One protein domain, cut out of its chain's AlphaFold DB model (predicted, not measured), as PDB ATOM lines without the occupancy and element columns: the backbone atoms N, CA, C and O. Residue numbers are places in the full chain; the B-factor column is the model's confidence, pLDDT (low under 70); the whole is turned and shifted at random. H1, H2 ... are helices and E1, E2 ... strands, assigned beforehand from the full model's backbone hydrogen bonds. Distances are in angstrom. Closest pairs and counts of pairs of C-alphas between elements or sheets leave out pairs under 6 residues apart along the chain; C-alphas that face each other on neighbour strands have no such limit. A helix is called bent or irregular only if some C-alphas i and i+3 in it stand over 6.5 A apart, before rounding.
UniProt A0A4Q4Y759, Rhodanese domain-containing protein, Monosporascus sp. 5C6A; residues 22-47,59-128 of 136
ATOM      1  N   PHE A  22      45.145  52.924 -14.452       90.06
ATOM      2  CA  PHE A  22      45.629  54.247 -14.058       90.06
ATOM      3  C   PHE A  22      47.135  54.344 -14.281       90.06
ATOM      4  O   PHE A  22      47.891  53.407 -14.008       90.06
ATOM      5  N   THR A  23      47.568  55.506 -14.753       92.44
ATOM      6  CA  THR A  23      48.982  55.856 -14.897       92.44
ATOM      7  C   THR A  23      49.647  56.025 -13.523       92.44
ATOM      8  O   THR A  23      48.968  56.367 -12.547       92.44
ATOM      9  N   PRO A  24      50.983  55.877 -13.427       92.62
ATOM     10  CA  PRO A  24      51.717  56.193 -12.203       92.62
ATOM     11  C   PRO A  24      51.429  57.606 -11.682       92.62
ATOM     12  O   PRO A  24      51.217  57.785 -10.487       92.62
ATOM     13  N   CYS A  25      51.352  58.602 -12.572       93.38
ATOM     14  CA  CYS A  25      51.083  59.993 -12.202       93.38
ATOM     15  C   CYS A  25      49.713  60.162 -11.520       93.38
ATOM     16  O   CYS A  25      49.614  60.826 -10.489       93.38
ATOM     17  N   GLN A  26      48.665  59.506 -12.035       92.19
ATOM     18  CA  GLN A  26      47.337  59.536 -11.409       92.19
ATOM     19  C   GLN A  26      47.370  58.961  -9.989       92.19
ATOM     20  O   GLN A  26      46.873  59.594  -9.061       92.19
ATOM     21  N   VAL A  27      48.003  57.799  -9.804       91.19
ATOM     22  CA  VAL A  27      48.110  57.161  -8.481       91.19
ATOM     23  C   VAL A  27      48.973  57.992  -7.525       91.19
ATOM     24  O   VAL A  27      48.638  58.120  -6.350       91.19
ATOM     25  N   LEU A  28      50.043  58.618  -8.020       92.88
ATOM     26  CA  LEU A  28      50.887  59.513  -7.229       92.88
ATOM     27  C   LEU A  28      50.124  60.749  -6.739       92.88
ATOM     28  O   LEU A  28      50.289  61.141  -5.584       92.88
ATOM     29  N   ASN A  29      49.282  61.350  -7.580       91.31
ATOM     30  CA  ASN A  29      48.438  62.471  -7.164       91.31
ATOM     31  C   ASN A  29      47.442  62.032  -6.085       91.31
ATOM     32  O   ASN A  29      47.364  62.671  -5.043       91.31
ATOM     33  N   MET A  30      46.804  60.870  -6.248       88.69
ATOM     34  CA  MET A  30      45.908  60.317  -5.225       88.69
ATOM     35  C   MET A  30      46.621  60.081  -3.877       88.69
ATOM     36  O   MET A  30      46.043  60.327  -2.817       88.69
ATOM     37  N   LEU A  31      47.881  59.625  -3.897       88.88
ATOM     38  CA  LEU A  31      48.706  59.478  -2.689       88.88
ATOM     39  C   LEU A  31      49.036  60.834  -2.041       88.88
ATOM     40  O   LEU A  31      48.971  60.954  -0.817       88.88
ATOM     41  N   LYS A  32      49.367  61.852  -2.846       88.44
ATOM     42  CA  LYS A  32      49.652  63.220  -2.376       88.44
ATOM     43  C   LYS A  32      48.423  63.899  -1.779       88.44
ATOM     44  O   LYS A  32      48.552  64.582  -0.769       88.44
ATOM     45  N   ASP A  33      47.245  63.634  -2.334       84.19
ATOM     46  CA  ASP A  33      45.962  64.183  -1.884       84.19
ATOM     47  C   ASP A  33      45.427  63.490  -0.610       84.19
ATOM     48  O   ASP A  33      44.243  63.581  -0.274       84.19
ATOM     49  N   GLY A  34      46.290  62.764   0.115       71.44
ATOM     50  CA  GLY A  34      45.985  62.177   1.420       71.44
ATOM     51  C   GLY A  34      45.054  60.966   1.369       71.44
ATOM     52  O   GLY A  34      44.380  60.679   2.354       71.44
ATOM     53  N   GLY A  35      44.987  60.258   0.238       64.12
ATOM     54  CA  GLY A  35      44.061  59.135   0.076       64.12
ATOM     55  C   GLY A  35      42.722  59.521  -0.555       64.12
ATOM     56  O   GLY A  35      41.859  58.655  -0.696       64.12
ATOM     57  N   SER A  36      42.548  60.783  -0.958       61.31
ATOM     58  CA  SER A  36      41.359  61.279  -1.658       61.31
ATOM     59  C   SER A  36      41.304  60.707  -3.079       61.31
ATOM     60  O   SER A  36      41.711  61.333  -4.051       61.31
ATOM     61  N   GLY A  37      40.850  59.459  -3.207       59.78
ATOM     62  CA  GLY A  37      40.560  58.846  -4.500       59.78
ATOM     63  C   GLY A  37      39.261  59.385  -5.112       59.78
ATOM     64  O   GLY A  37      38.509  60.099  -4.435       59.78
ATOM     65  N   PRO A  38      38.941  59.013  -6.366       54.31
ATOM     66  CA  PRO A  38      37.628  59.283  -6.942       54.31
ATOM     67  C   PRO A  38      36.559  58.737  -5.986       54.31
ATOM     68  O   PRO A  38      36.499  57.533  -5.764       54.31
ATOM     69  N   LYS A  39      35.747  59.626  -5.401       58.03
ATOM     70  CA  LYS A  39      34.684  59.311  -4.423       58.03
ATOM     71  C   LYS A  39      35.117  58.960  -2.981       58.03
ATOM     72  O   LYS A  39      34.350  58.333  -2.262       58.03
ATOM     73  N   GLY A  40      36.279  59.424  -2.504       61.06
ATOM     74  CA  GLY A  40      36.552  59.495  -1.052       61.06
ATOM     75  C   GLY A  40      37.447  58.401  -0.458       61.06
ATOM     76  O   GLY A  40      37.464  58.216   0.757       61.06
ATOM     77  N   GLY A  41      38.211  57.687  -1.286       75.00
ATOM     78  CA  GLY A  41      39.199  56.720  -0.810       75.00
ATOM     79  C   GLY A  41      39.760  55.844  -1.922       75.00
ATOM     80  O   GLY A  41      39.143  55.688  -2.972       75.00
ATOM     81  N   PHE A  42      40.914  55.227  -1.694       82.19
ATOM     82  CA  PHE A  42      41.370  54.095  -2.501       82.19
ATOM     83  C   PHE A  42      42.159  53.098  -1.649       82.19
ATOM     84  O   PHE A  42      42.641  53.432  -0.566       82.19
ATOM     85  N   LEU A  43      42.300  51.866  -2.145       82.81
ATOM     86  CA  LEU A  43      43.311  50.935  -1.650       82.81
ATOM     87  C   LEU A  43      44.253  50.544  -2.771       82.81
ATOM     88  O   LEU A  43      43.824  50.032  -3.805       82.81
ATOM     89  N   LEU A  44      45.542  50.698  -2.498       86.94
ATOM     90  CA  LEU A  44      46.589  50.121  -3.311       86.94
ATOM     91  C   LEU A  44      46.918  48.710  -2.821       86.94
ATOM     92  O   LEU A  44      47.103  48.484  -1.626       86.94
ATOM     93  N   VAL A  45      46.998  47.758  -3.750       86.81
ATOM     94  CA  VAL A  45      47.330  46.374  -3.412       86.81
ATOM     95  C   VAL A  45      48.433  45.848  -4.302       86.81
ATOM     96  O   VAL A  45      48.344  45.878  -5.534       86.81
ATOM     97  N   ASP A  46      49.468  45.364  -3.636       87.81
ATOM     98  CA  ASP A  46      50.588  44.675  -4.233       87.81
ATOM     99  C   ASP A  46      50.277  43.177  -4.308       87.81
ATOM    100  O   ASP A  46      50.039  42.528  -3.291       87.81
ATOM    101  N   LEU A  47      50.250  42.643  -5.530       87.31
ATOM    102  CA  LEU A  47      49.959  41.232  -5.792       87.31
ATOM    103  C   LEU A  47      51.212  40.354  -5.897       87.31
ATOM    104  O   LEU A  47      51.084  39.159  -6.188       87.31
ATOM    105  N   GLY A  59      51.730  52.714   1.605       86.94
ATOM    106  CA  GLY A  59      50.311  52.515   1.912       86.94
ATOM    107  C   GLY A  59      49.647  51.361   1.153       86.94
ATOM    108  O   GLY A  59      48.435  51.176   1.285       86.94
ATOM    109  N   SER A  60      50.406  50.579   0.376       89.81
ATOM    110  CA  SER A  60      49.901  49.330  -0.195       89.81
ATOM    111  C   SER A  60      49.838  48.213   0.845       89.81
ATOM    112  O   SER A  60      50.640  48.158   1.775       89.81
ATOM    113  N   ILE A  61      48.885  47.296   0.673       86.75
ATOM    114  CA  ILE A  61      48.931  45.992   1.344       86.75
ATOM    115  C   ILE A  61      49.515  44.960   0.383       86.75
ATOM    116  O   ILE A  61      49.218  44.995  -0.812       86.75
ATOM    117  N   ASN A  62      50.318  44.030   0.891       86.69
ATOM    118  CA  ASN A  62      50.767  42.886   0.107       86.69
ATOM    119  C   ASN A  62      49.757  41.738   0.248       86.69
ATOM    120  O   ASN A  62      49.443  41.306   1.355       86.69
ATOM    121  N   MET A  63      49.223  41.275  -0.880       85.12
ATOM    122  CA  MET A  63      48.307  40.142  -0.956       85.12
ATOM    123  C   MET A  63      48.589  39.355  -2.241       85.12
ATOM    124  O   MET A  63      48.097  39.735  -3.305       85.12
ATOM    125  N   PRO A  64      49.347  38.251  -2.172       84.62
ATOM    126  CA  PRO A  64      49.768  37.516  -3.357       84.62
ATOM    127  C   PRO A  64      48.589  37.039  -4.210       84.62
ATOM    128  O   PRO A  64      47.595  36.525  -3.680       84.62
ATOM    129  N   ALA A  65      48.722  37.145  -5.534       80.12
ATOM    130  CA  ALA A  65      47.657  36.832  -6.494       80.12
ATOM    131  C   ALA A  65      47.031  35.433  -6.311       80.12
ATOM    132  O   ALA A  65      45.841  35.253  -6.552       80.12
ATOM    133  N   GLN A  66      47.802  34.453  -5.832       78.94
ATOM    134  CA  GLN A  66      47.342  33.078  -5.613       78.94
ATOM    135  C   GLN A  66      46.292  32.960  -4.501       78.94
ATOM    136  O   GLN A  66      45.454  32.066  -4.538       78.94
ATOM    137  N   SER A  67      46.335  33.863  -3.518       76.44
ATOM    138  CA  SER A  67      45.374  33.925  -2.405       76.44
ATOM    139  C   SER A  67      44.162  34.810  -2.710       76.44
ATOM    140  O   SER A  67      43.180  34.819  -1.963       76.44
ATOM    141  N   LEU A  68      44.223  35.559  -3.816       70.06
ATOM    142  CA  LEU A  68      43.285  36.629  -4.116       70.06
ATOM    143  C   LEU A  68      41.869  36.098  -4.337       70.06
ATOM    144  O   LEU A  68      40.951  36.630  -3.727       70.06
ATOM    145  N   TYR A  69      41.692  35.037  -5.135       68.75
ATOM    146  CA  TYR A  69      40.366  34.512  -5.502       68.75
ATOM    147  C   TYR A  69      39.489  34.208  -4.275       68.75
ATOM    148  O   TYR A  69      38.351  34.659  -4.193       68.75
ATOM    149  N   HIS A  70      40.050  33.527  -3.273       75.06
ATOM    150  CA  HIS A  70      39.350  33.219  -2.021       75.06
ATOM    151  C   HIS A  70      39.184  34.433  -1.098       75.06
ATOM    152  O   HIS A  70      38.276  34.457  -0.272       75.06
ATOM    153  N   SER A  71      40.039  35.446  -1.245       69.12
ATOM    154  CA  SER A  71      40.020  36.660  -0.426       69.12
ATOM    155  C   SER A  71      39.072  37.734  -0.965       69.12
ATOM    156  O   SER A  71      38.762  38.671  -0.237       69.12
ATOM    157  N   ILE A  72      38.584  37.616  -2.209       68.06
ATOM    158  CA  ILE A  72      37.671  38.584  -2.850       68.06
ATOM    159  C   ILE A  72      36.432  38.903  -1.994       68.06
ATOM    160  O   ILE A  72      36.153  40.089  -1.811       68.06
ATOM    161  N   PRO A  73      35.704  37.921  -1.422       65.56
ATOM    162  CA  PRO A  73      34.551  38.215  -0.571       65.56
ATOM    163  C   PRO A  73      34.940  38.990   0.691       65.56
ATOM    164  O   PRO A  73      34.261  39.949   1.057       65.56
ATOM    165  N   THR A  74      36.057  38.613   1.323       64.31
ATOM    166  CA  THR A  74      36.601  39.308   2.495       64.31
ATOM    167  C   THR A  74      36.969  40.739   2.138       64.31
ATOM    168  O   THR A  74      36.540  41.644   2.839       64.31
ATOM    169  N   LEU A  75      37.658  40.946   1.014       62.81
ATOM    170  CA  LEU A  75      38.028  42.261   0.498       62.81
ATOM    171  C   LEU A  75      36.811  43.124   0.193       62.81
ATOM    172  O   LEU A  75      36.828  44.290   0.542       62.81
ATOM    173  N   TYR A  76      35.749  42.568  -0.392       56.53
ATOM    174  CA  TYR A  76      34.507  43.304  -0.646       56.53
ATOM    175  C   TYR A  76      33.791  43.682   0.662       56.53
ATOM    176  O   TYR A  76      33.290  44.788   0.832       56.53
ATOM    177  N   SER A  77      33.756  42.761   1.629       53.41
ATOM    178  CA  SER A  77      33.151  43.025   2.940       53.41
ATOM    179  C   SER A  77      33.974  44.009   3.777       53.41
ATOM    180  O   SER A  77      33.408  44.822   4.508       53.41
ATOM    181  N   SER A  78      35.302  43.976   3.633       49.22
ATOM    182  CA  SER A  78      36.210  44.919   4.265       49.22
ATOM    183  C   SER A  78      36.257  46.237   3.501       49.22
ATOM    184  O   SER A  78      36.500  47.245   4.144       49.22
ATOM    185  N   SER A  79      35.955  46.282   2.190       43.66
ATOM    186  CA  SER A  79      36.071  47.459   1.309       43.66
ATOM    187  C   SER A  79      35.026  48.561   1.505       43.66
ATOM    188  O   SER A  79      35.152  49.608   0.872       43.66
ATOM    189  N   ARG A  80      34.218  48.496   2.571       50.59
ATOM    190  CA  ARG A  80      33.922  49.689   3.405       50.59
ATOM    191  C   ARG A  80      35.190  50.238   4.116       50.59
ATOM    192  O   ARG A  80      35.118  50.796   5.205       50.59
ATOM    193  N   GLY A  81      36.366  50.050   3.513       39.28
ATOM    194  CA  GLY A  81      37.659  49.927   4.186       39.28
ATOM    195  C   GLY A  81      38.640  49.003   3.440       39.28
ATOM    196  O   GLY A  81      39.187  48.075   4.026       39.28
ATOM    197  N   ARG A  82      38.920  49.331   2.168       53.12
ATOM    198  CA  ARG A  82      40.134  48.955   1.413       53.12
ATOM    199  C   ARG A  82      40.199  47.554   0.714       53.12
ATOM    200  O   ARG A  82      40.372  46.534   1.372       53.12
ATOM    201  N   GLY A  83      40.259  47.555  -0.640       39.78
ATOM    202  CA  GLY A  83      40.918  46.557  -1.540       39.78
ATOM    203  C   GLY A  83      40.035  45.931  -2.625       39.78
ATOM    204  O   GLY A  83      38.911  45.593  -2.312       39.78
ATOM    205  N   ASN A  84      40.442  45.655  -3.882       40.84
ATOM    206  CA  ASN A  84      41.746  45.155  -4.369       40.84
ATOM    207  C   ASN A  84      41.754  44.949  -5.928       40.84
ATOM    208  O   ASN A  84      40.702  45.079  -6.553       40.84
ATOM    209  N   ARG A  85      42.871  44.504  -6.555       39.44
ATOM    210  CA  ARG A  85      43.005  43.986  -7.961       39.44
ATOM    211  C   ARG A  85      42.222  42.707  -8.276       39.44
ATOM    212  O   ARG A  85      42.244  42.176  -9.384       39.44
ATOM    213  N   ALA A  86      41.446  42.303  -7.294       52.62
ATOM    214  CA  ALA A  86      40.092  41.879  -7.491       52.62
ATOM    215  C   ALA A  86      39.462  42.556  -8.749       52.62
ATOM    216  O   ALA A  86      38.829  41.839  -9.487       52.62
ATOM    217  N   ALA A  87      39.722  43.825  -9.106       47.62
ATOM    218  CA  ALA A  87      39.579  44.439 -10.452       47.62
ATOM    219  C   ALA A  87      38.589  43.827 -11.424       47.62
ATOM    220  O   ALA A  87      37.468  44.294 -11.456       47.62
ATOM    221  N   GLY A  88      38.989  42.835 -12.219       50.44
ATOM    222  CA  GLY A  88      38.080  42.151 -13.140       50.44
ATOM    223  C   GLY A  88      37.047  41.284 -12.416       50.44
ATOM    224  O   GLY A  88      35.859  41.497 -12.590       50.44
ATOM    225  N   LEU A  89      37.481  40.380 -11.529       51.66
ATOM    226  CA  LEU A  89      36.608  39.531 -10.694       51.66
ATOM    227  C   LEU A  89      35.804  40.308  -9.636       51.66
ATOM    228  O   LEU A  89      34.810  39.832  -9.106       51.66
ATOM    229  N   PHE A  90      36.251  41.503  -9.289       61.44
ATOM    230  CA  PHE A  90      35.642  42.428  -8.351       61.44
ATOM    231  C   PHE A  90      34.777  43.400  -9.084       61.44
ATOM    232  O   PHE A  90      33.763  43.732  -8.531       61.44
ATOM    233  N   ALA A  91      35.114  43.809 -10.305       58.44
ATOM    234  CA  ALA A  91      34.163  44.431 -11.209       58.44
ATOM    235  C   ALA A  91      33.030  43.443 -11.474       58.44
ATOM    236  O   ALA A  91      31.885  43.836 -11.337       58.44
ATOM    237  N   ASP A  92      33.327  42.160 -11.713       63.56
ATOM    238  CA  ASP A  92      32.326  41.089 -11.770       63.56
ATOM    239  C   ASP A  92      31.538  41.027 -10.451       63.56
ATOM    240  O   ASP A  92      30.320  41.082 -10.482       63.56
ATOM    241  N   CYS A  93      32.195  41.011  -9.282       60.16
ATOM    242  CA  CYS A  93      31.513  40.991  -7.979       60.16
ATOM    243  C   CYS A  93      30.688  42.262  -7.685       60.16
ATOM    244  O   CYS A  93      29.624  42.177  -7.084       60.16
ATOM    245  N   ILE A  94      31.174  43.433  -8.095       62.78
ATOM    246  CA  ILE A  94      30.554  44.757  -7.977       62.78
ATOM    247  C   ILE A  94      29.305  44.776  -8.857       62.78
ATOM    248  O   ILE A  94      28.225  45.077  -8.361       62.78
ATOM    249  N   VAL A  95      29.422  44.352 -10.119       66.19
ATOM    250  CA  VAL A  95      28.311  44.230 -11.072       66.19
ATOM    251  C   VAL A  95      27.290  43.193 -10.599       66.19
ATOM    252  O   VAL A  95      26.105  43.510 -10.542       66.19
ATOM    253  N   ASP A  96      27.726  41.998 -10.187       68.19
ATOM    254  CA  ASP A  96      26.860  40.927  -9.670       68.19
ATOM    255  C   ASP A  96      26.103  41.363  -8.400       68.19
ATOM    256  O   ASP A  96      25.002  40.883  -8.131       68.19
ATOM    257  N   ARG A  97      26.672  42.289  -7.616       65.69
ATOM    258  CA  ARG A  97      26.044  42.878  -6.421       65.69
ATOM    259  C   ARG A  97      25.298  44.188  -6.695       65.69
ATOM    260  O   ARG A  97      24.688  44.721  -5.770       65.69
ATOM    261  N   GLY A  98      25.320  44.696  -7.928       63.75
ATOM    262  CA  GLY A  98      24.681  45.957  -8.318       63.75
ATOM    263  C   GLY A  98      25.329  47.217  -7.730       63.75
ATOM    264  O   GLY A  98      24.677  48.255  -7.633       63.75
ATOM    265  N   ASP A  99      26.592  47.138  -7.309       64.75
ATOM    266  CA  ASP A  99      27.353  48.255  -6.756       64.75
ATOM    267  C   ASP A  99      27.879  49.146  -7.897       64.75
ATOM    268  O   ASP A  99      28.447  48.667  -8.874       64.75
ATOM    269  N   SER A 100      27.645  50.455  -7.812       66.06
ATOM    270  CA  SER A 100      28.066  51.438  -8.829       66.06
ATOM    271  C   SER A 100      29.052  52.475  -8.279       66.06
ATOM    272  O   SER A 100      29.469  53.407  -8.981       66.06
ATOM    273  N   GLU A 101      29.439  52.332  -7.011       66.88
ATOM    274  CA  GLU A 101      30.331  53.266  -6.333       66.88
ATOM    275  C   GLU A 101      31.782  52.812  -6.416       66.88
ATOM    276  O   GLU A 101      32.666  53.641  -6.637       66.88
ATOM    277  N   MET A 102      32.015  51.504  -6.306       69.94
ATOM    278  CA  MET A 102      33.348  50.923  -6.308       69.94
ATOM    279  C   MET A 102      33.851  50.646  -7.727       69.94
ATOM    280  O   MET A 102      33.126  50.181  -8.601       69.94
ATOM    281  N   GLN A 103      35.134  50.913  -7.954       74.12
ATOM    282  CA  GLN A 103      35.825  50.575  -9.194       74.12
ATOM    283  C   GLN A 103      37.123  49.874  -8.850       74.12
ATOM    284  O   GLN A 103      37.725  50.139  -7.808       74.12
ATOM    285  N   SER A 104      37.580  48.996  -9.735       79.06
ATOM    286  CA  SER A 104      38.892  48.416  -9.552       79.06
ATOM    287  C   SER A 104      39.714  48.397 -10.833       79.06
ATOM    288  O   SER A 104      39.206  48.297 -11.949       79.06
ATOM    289  N   VAL A 105      40.996  48.675 -10.627       83.44
ATOM    290  CA  VAL A 105      41.877  49.338 -11.583       83.44
ATOM    291  C   VAL A 105      43.269  48.737 -11.448       83.44
ATOM    292  O   VAL A 105      43.705  48.382 -10.349       83.44
ATOM    293  N   VAL A 106      43.988  48.629 -12.558       86.56
ATOM    294  CA  VAL A 106      45.394  48.224 -12.569       86.56
ATOM    295  C   VAL A 106      46.315  49.442 -12.618       86.56
ATOM    296  O   VAL A 106      46.047  50.416 -13.314       86.56
ATOM    297  N   LEU A 107      47.435  49.379 -11.896       87.81
ATOM    298  CA  LEU A 107      48.525  50.338 -12.071       87.81
ATOM    299  C   LEU A 107      49.270  49.994 -13.362       87.81
ATOM    300  O   LEU A 107      49.872  48.920 -13.464       87.81
ATOM    301  N   GLN A 108      49.228  50.897 -14.336       85.81
ATOM    302  CA  GLN A 108      49.919  50.734 -15.609       85.81
ATOM    303  C   GLN A 108      51.427  50.591 -15.386       85.81
ATOM    304  O   GLN A 108      52.033  51.360 -14.645       85.81
ATOM    305  N   GLY A 109      52.031  49.580 -16.017       82.50
ATOM    306  CA  GLY A 109      53.451  49.253 -15.842       82.50
ATOM    307  C   GLY A 109      53.795  48.624 -14.486       82.50
ATOM    308  O   GLY A 109      54.931  48.198 -14.283       82.50
ATOM    309  N   GLY A 110      52.830  48.516 -13.566       88.00
ATOM    310  CA  GLY A 110      53.047  47.985 -12.226       88.00
ATOM    311  C   GLY A 110      54.144  48.733 -11.466       88.00
ATOM    312  O   GLY A 110      54.412  49.907 -11.710       88.00
ATOM    313  N   ILE A 111      54.791  48.032 -10.535       90.06
ATOM    314  CA  ILE A 111      55.867  48.620  -9.735       90.06
ATOM    315  C   ILE A 111      57.143  48.875 -10.551       90.06
ATOM    316  O   ILE A 111      57.842  49.843 -10.290       90.06
ATOM    317  N   ASN A 112      57.395  48.093 -11.605       88.38
ATOM    318  CA  ASN A 112      58.521  48.336 -12.511       88.38
ATOM    319  C   ASN A 112      58.361  49.685 -13.227       88.38
ATOM    320  O   ASN A 112      59.293  50.481 -13.268       88.38
ATOM    321  N   GLY A 113      57.157  49.973 -13.736       88.12
ATOM    322  CA  GLY A 113      56.829  51.269 -14.333       88.12
ATOM    323  C   GLY A 113      56.854  52.416 -13.321       88.12
ATOM    324  O   GLY A 113      57.234  53.527 -13.675       88.12
ATOM    325  N   TRP A 114      56.497  52.145 -12.062       93.56
ATOM    326  CA  TRP A 114      56.611  53.111 -10.966       93.56
ATOM    327  C   TRP A 114      58.066  53.500 -10.693       93.56
ATOM    328  O   TRP A 114      58.385  54.682 -10.644       93.56
ATOM    329  N   VAL A 115      58.962  52.519 -10.562       92.50
ATOM    330  CA  VAL A 115      60.391  52.762 -10.310       92.50
ATOM    331  C   VAL A 115      61.064  53.428 -11.508       92.50
ATOM    332  O   VAL A 115      61.799  54.398 -11.336       92.50
ATOM    333  N   ALA A 116      60.753  52.981 -12.728       91.19
ATOM    334  CA  ALA A 116      61.279  53.571 -13.959       91.19
ATOM    335  C   ALA A 116      60.873  55.045 -14.155       91.19
ATOM    336  O   ALA A 116      61.529  55.766 -14.904       91.19
ATOM    337  N   ALA A 117      59.813  55.511 -13.483       92.50
ATOM    338  CA  ALA A 117      59.374  56.901 -13.536       92.50
ATOM    339  C   ALA A 117      60.234  57.858 -12.677       92.50
ATOM    340  O   ALA A 117      60.045  59.073 -12.742       92.50
ATOM    341  N   GLY A 118      61.204  57.333 -11.917       93.88
ATOM    342  CA  GLY A 118      62.268  58.106 -11.276       93.88
ATOM    343  C   GLY A 118      62.032  58.444  -9.803       93.88
ATOM    344  O   GLY A 118      61.095  57.970  -9.159       93.88
ATOM    345  N   GLU A 119      62.915  59.281  -9.254       94.94
ATOM    346  CA  GLU A 119      62.996  59.567  -7.812       94.94
ATOM    347  C   GLU A 119      61.708  60.143  -7.214       94.94
ATOM    348  O   GLU A 119      61.357  59.874  -6.061       94.94
ATOM    349  N   ASP A 120      60.943  60.882  -8.019       95.25
ATOM    350  CA  ASP A 120      59.644  61.415  -7.614       95.25
ATOM    351  C   ASP A 120      58.614  60.337  -7.265       95.25
ATOM    352  O   ASP A 120      57.662  60.620  -6.529       95.25
ATOM    353  N   TYR A 121      58.830  59.112  -7.739       95.94
ATOM    354  CA  TYR A 121      58.007  57.941  -7.479       95.94
ATOM    355  C   TYR A 121      58.654  57.027  -6.438       95.94
ATOM    356  O   TYR A 121      57.972  56.581  -5.513       95.94
ATOM    357  N   THR A 122      59.964  56.778  -6.512       95.81
ATOM    358  CA  THR A 122      60.644  55.885  -5.553       95.81
ATOM    359  C   THR A 122      60.645  56.443  -4.126       95.81
ATOM    360  O   THR A 122      60.567  55.671  -3.174       95.81
ATOM    361  N   LYS A 123      60.577  57.771  -3.936       95.75
ATOM    362  CA  LYS A 123      60.370  58.393  -2.606       95.75
ATOM    363  C   LYS A 123      59.032  58.036  -1.938       95.75
ATOM    364  O   LYS A 123      58.852  58.233  -0.732       95.75
ATOM    365  N   TRP A 124      58.086  57.535  -2.730       95.25
ATOM    366  CA  TRP A 124      56.792  57.010  -2.294       95.25
ATOM    367  C   TRP A 124      56.797  55.489  -2.163       95.25
ATOM    368  O   TRP A 124      55.735  54.874  -2.172       95.25
ATOM    369  N   MET A 125      57.968  54.873  -2.035       95.00
ATOM    370  CA  MET A 125      58.099  53.470  -1.679       95.00
ATOM    371  C   MET A 125      58.616  53.329  -0.250       95.00
ATOM    372  O   MET A 125      59.462  54.098   0.206       95.00
ATOM    373  N   ASP A 126      58.104  52.325   0.447       93.75
ATOM    374  CA  ASP A 126      58.600  51.905   1.749       93.75
ATOM    375  C   ASP A 126      59.564  50.728   1.538       93.75
ATOM    376  O   ASP A 126      59.271  49.799   0.779       93.75
ATOM    377  N   GLY A 127      60.739  50.791   2.174       93.12
ATOM    378  CA  GLY A 127      61.793  49.786   2.002       93.12
ATOM    379  C   GLY A 127      62.447  49.790   0.616       93.12
ATOM    380  O   GLY A 127      62.921  48.745   0.179       93.12
ATOM    381  N   TYR A 128      62.441  50.930  -0.089       95.12
ATOM    382  CA  TYR A 128      63.092  51.045  -1.393       95.12
ATOM    383  C   TYR A 128      64.581  50.707  -1.300       95.12
ATOM    384  O   TYR A 128      65.329  51.351  -0.563       95.12
TER     385      TYR A 128
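AT A GLANCE: This is residues 22 to 47 and 59 to 128 of the 136 residues of the protein "Rhodanese domain-containing protein" of Monosporascus sp. 5C6A (UniProt A0A4Q4Y759). Two small groups of helices, H2 with H3 and H1 with H4 and H5, lie toward opposite ends of the longest axis, and the short strand E1 bridges the space between them. The grouping is loose, with few contacts; a short parallel pairing ties residues 45 to 46 to residues 61 to 62. The printed part has 96 residues with five named helices and one named strand, in the order H1, H2, H3, E1, H4, H5; the class is mostly helix, though under half of the residues are in named elements. The whole is compact, with a radius of gyration of the C-alphas of 13.6 A and spans of 40 by 29 by 19 A.

IN THESE COORDINATES: Find C-alpha 65 at (47.657, 36.832, -6.494); from there H2, residues 65 to 78, runs 17.7 A. It is irregular: C-alphas 66 and 69 are 7.1 A apart. H3 follows at residues 87 to 96, 13.2 A long, then E1 at 105 to 107, 6.7 A. H4 is residues 110 to 116, 10.1 A, and H5 is residues 119 to 122, ending at (60.644, 55.885, -5.553). Go back to C-alpha 24 at (51.717, 56.193, -12.203) for H1, residues 24 to 32, 12.3 A.

HOW THE PARTS SIT: H2, with residues 72 to 76 alone, only just touches H3, with 3 pairs of C-alphas within 8 A, the closest Ile 72 and Phe 90 at 7.0 A; they run the same way at a steep tilt of 41 degrees. E1 pairs with no named strand; its closest C-alpha to H3 is Val 105, 5.5 A from that of Ala 87. H1 and H4 are close but not clearly touching, Pro 24 and Trp 114 having the closest C-alphas at 5.9 A, about perpendicular at 88 degrees. H4 and H5 touch only at the corner, closest at the C-alphas of Val 115 and Thr 122, 5.7 A. Every O i to N i+4 pair is within hydrogen-bond range in H1, H3 and H4, and 6 of 10 are in H2; H5 is too short for such a pair.

THE WHOLE: The farthest C-alphas, Asp 96 and Glu 119, are 40.7 A apart. Residues 48 to 58 are not printed, and C-alphas 47 and 59 are 13.7 A apart across the cut. Of the links printed whole, none is long. In this model 39 printed residues have pLDDT under 70: 35 to 40, 69 and 71 to 102.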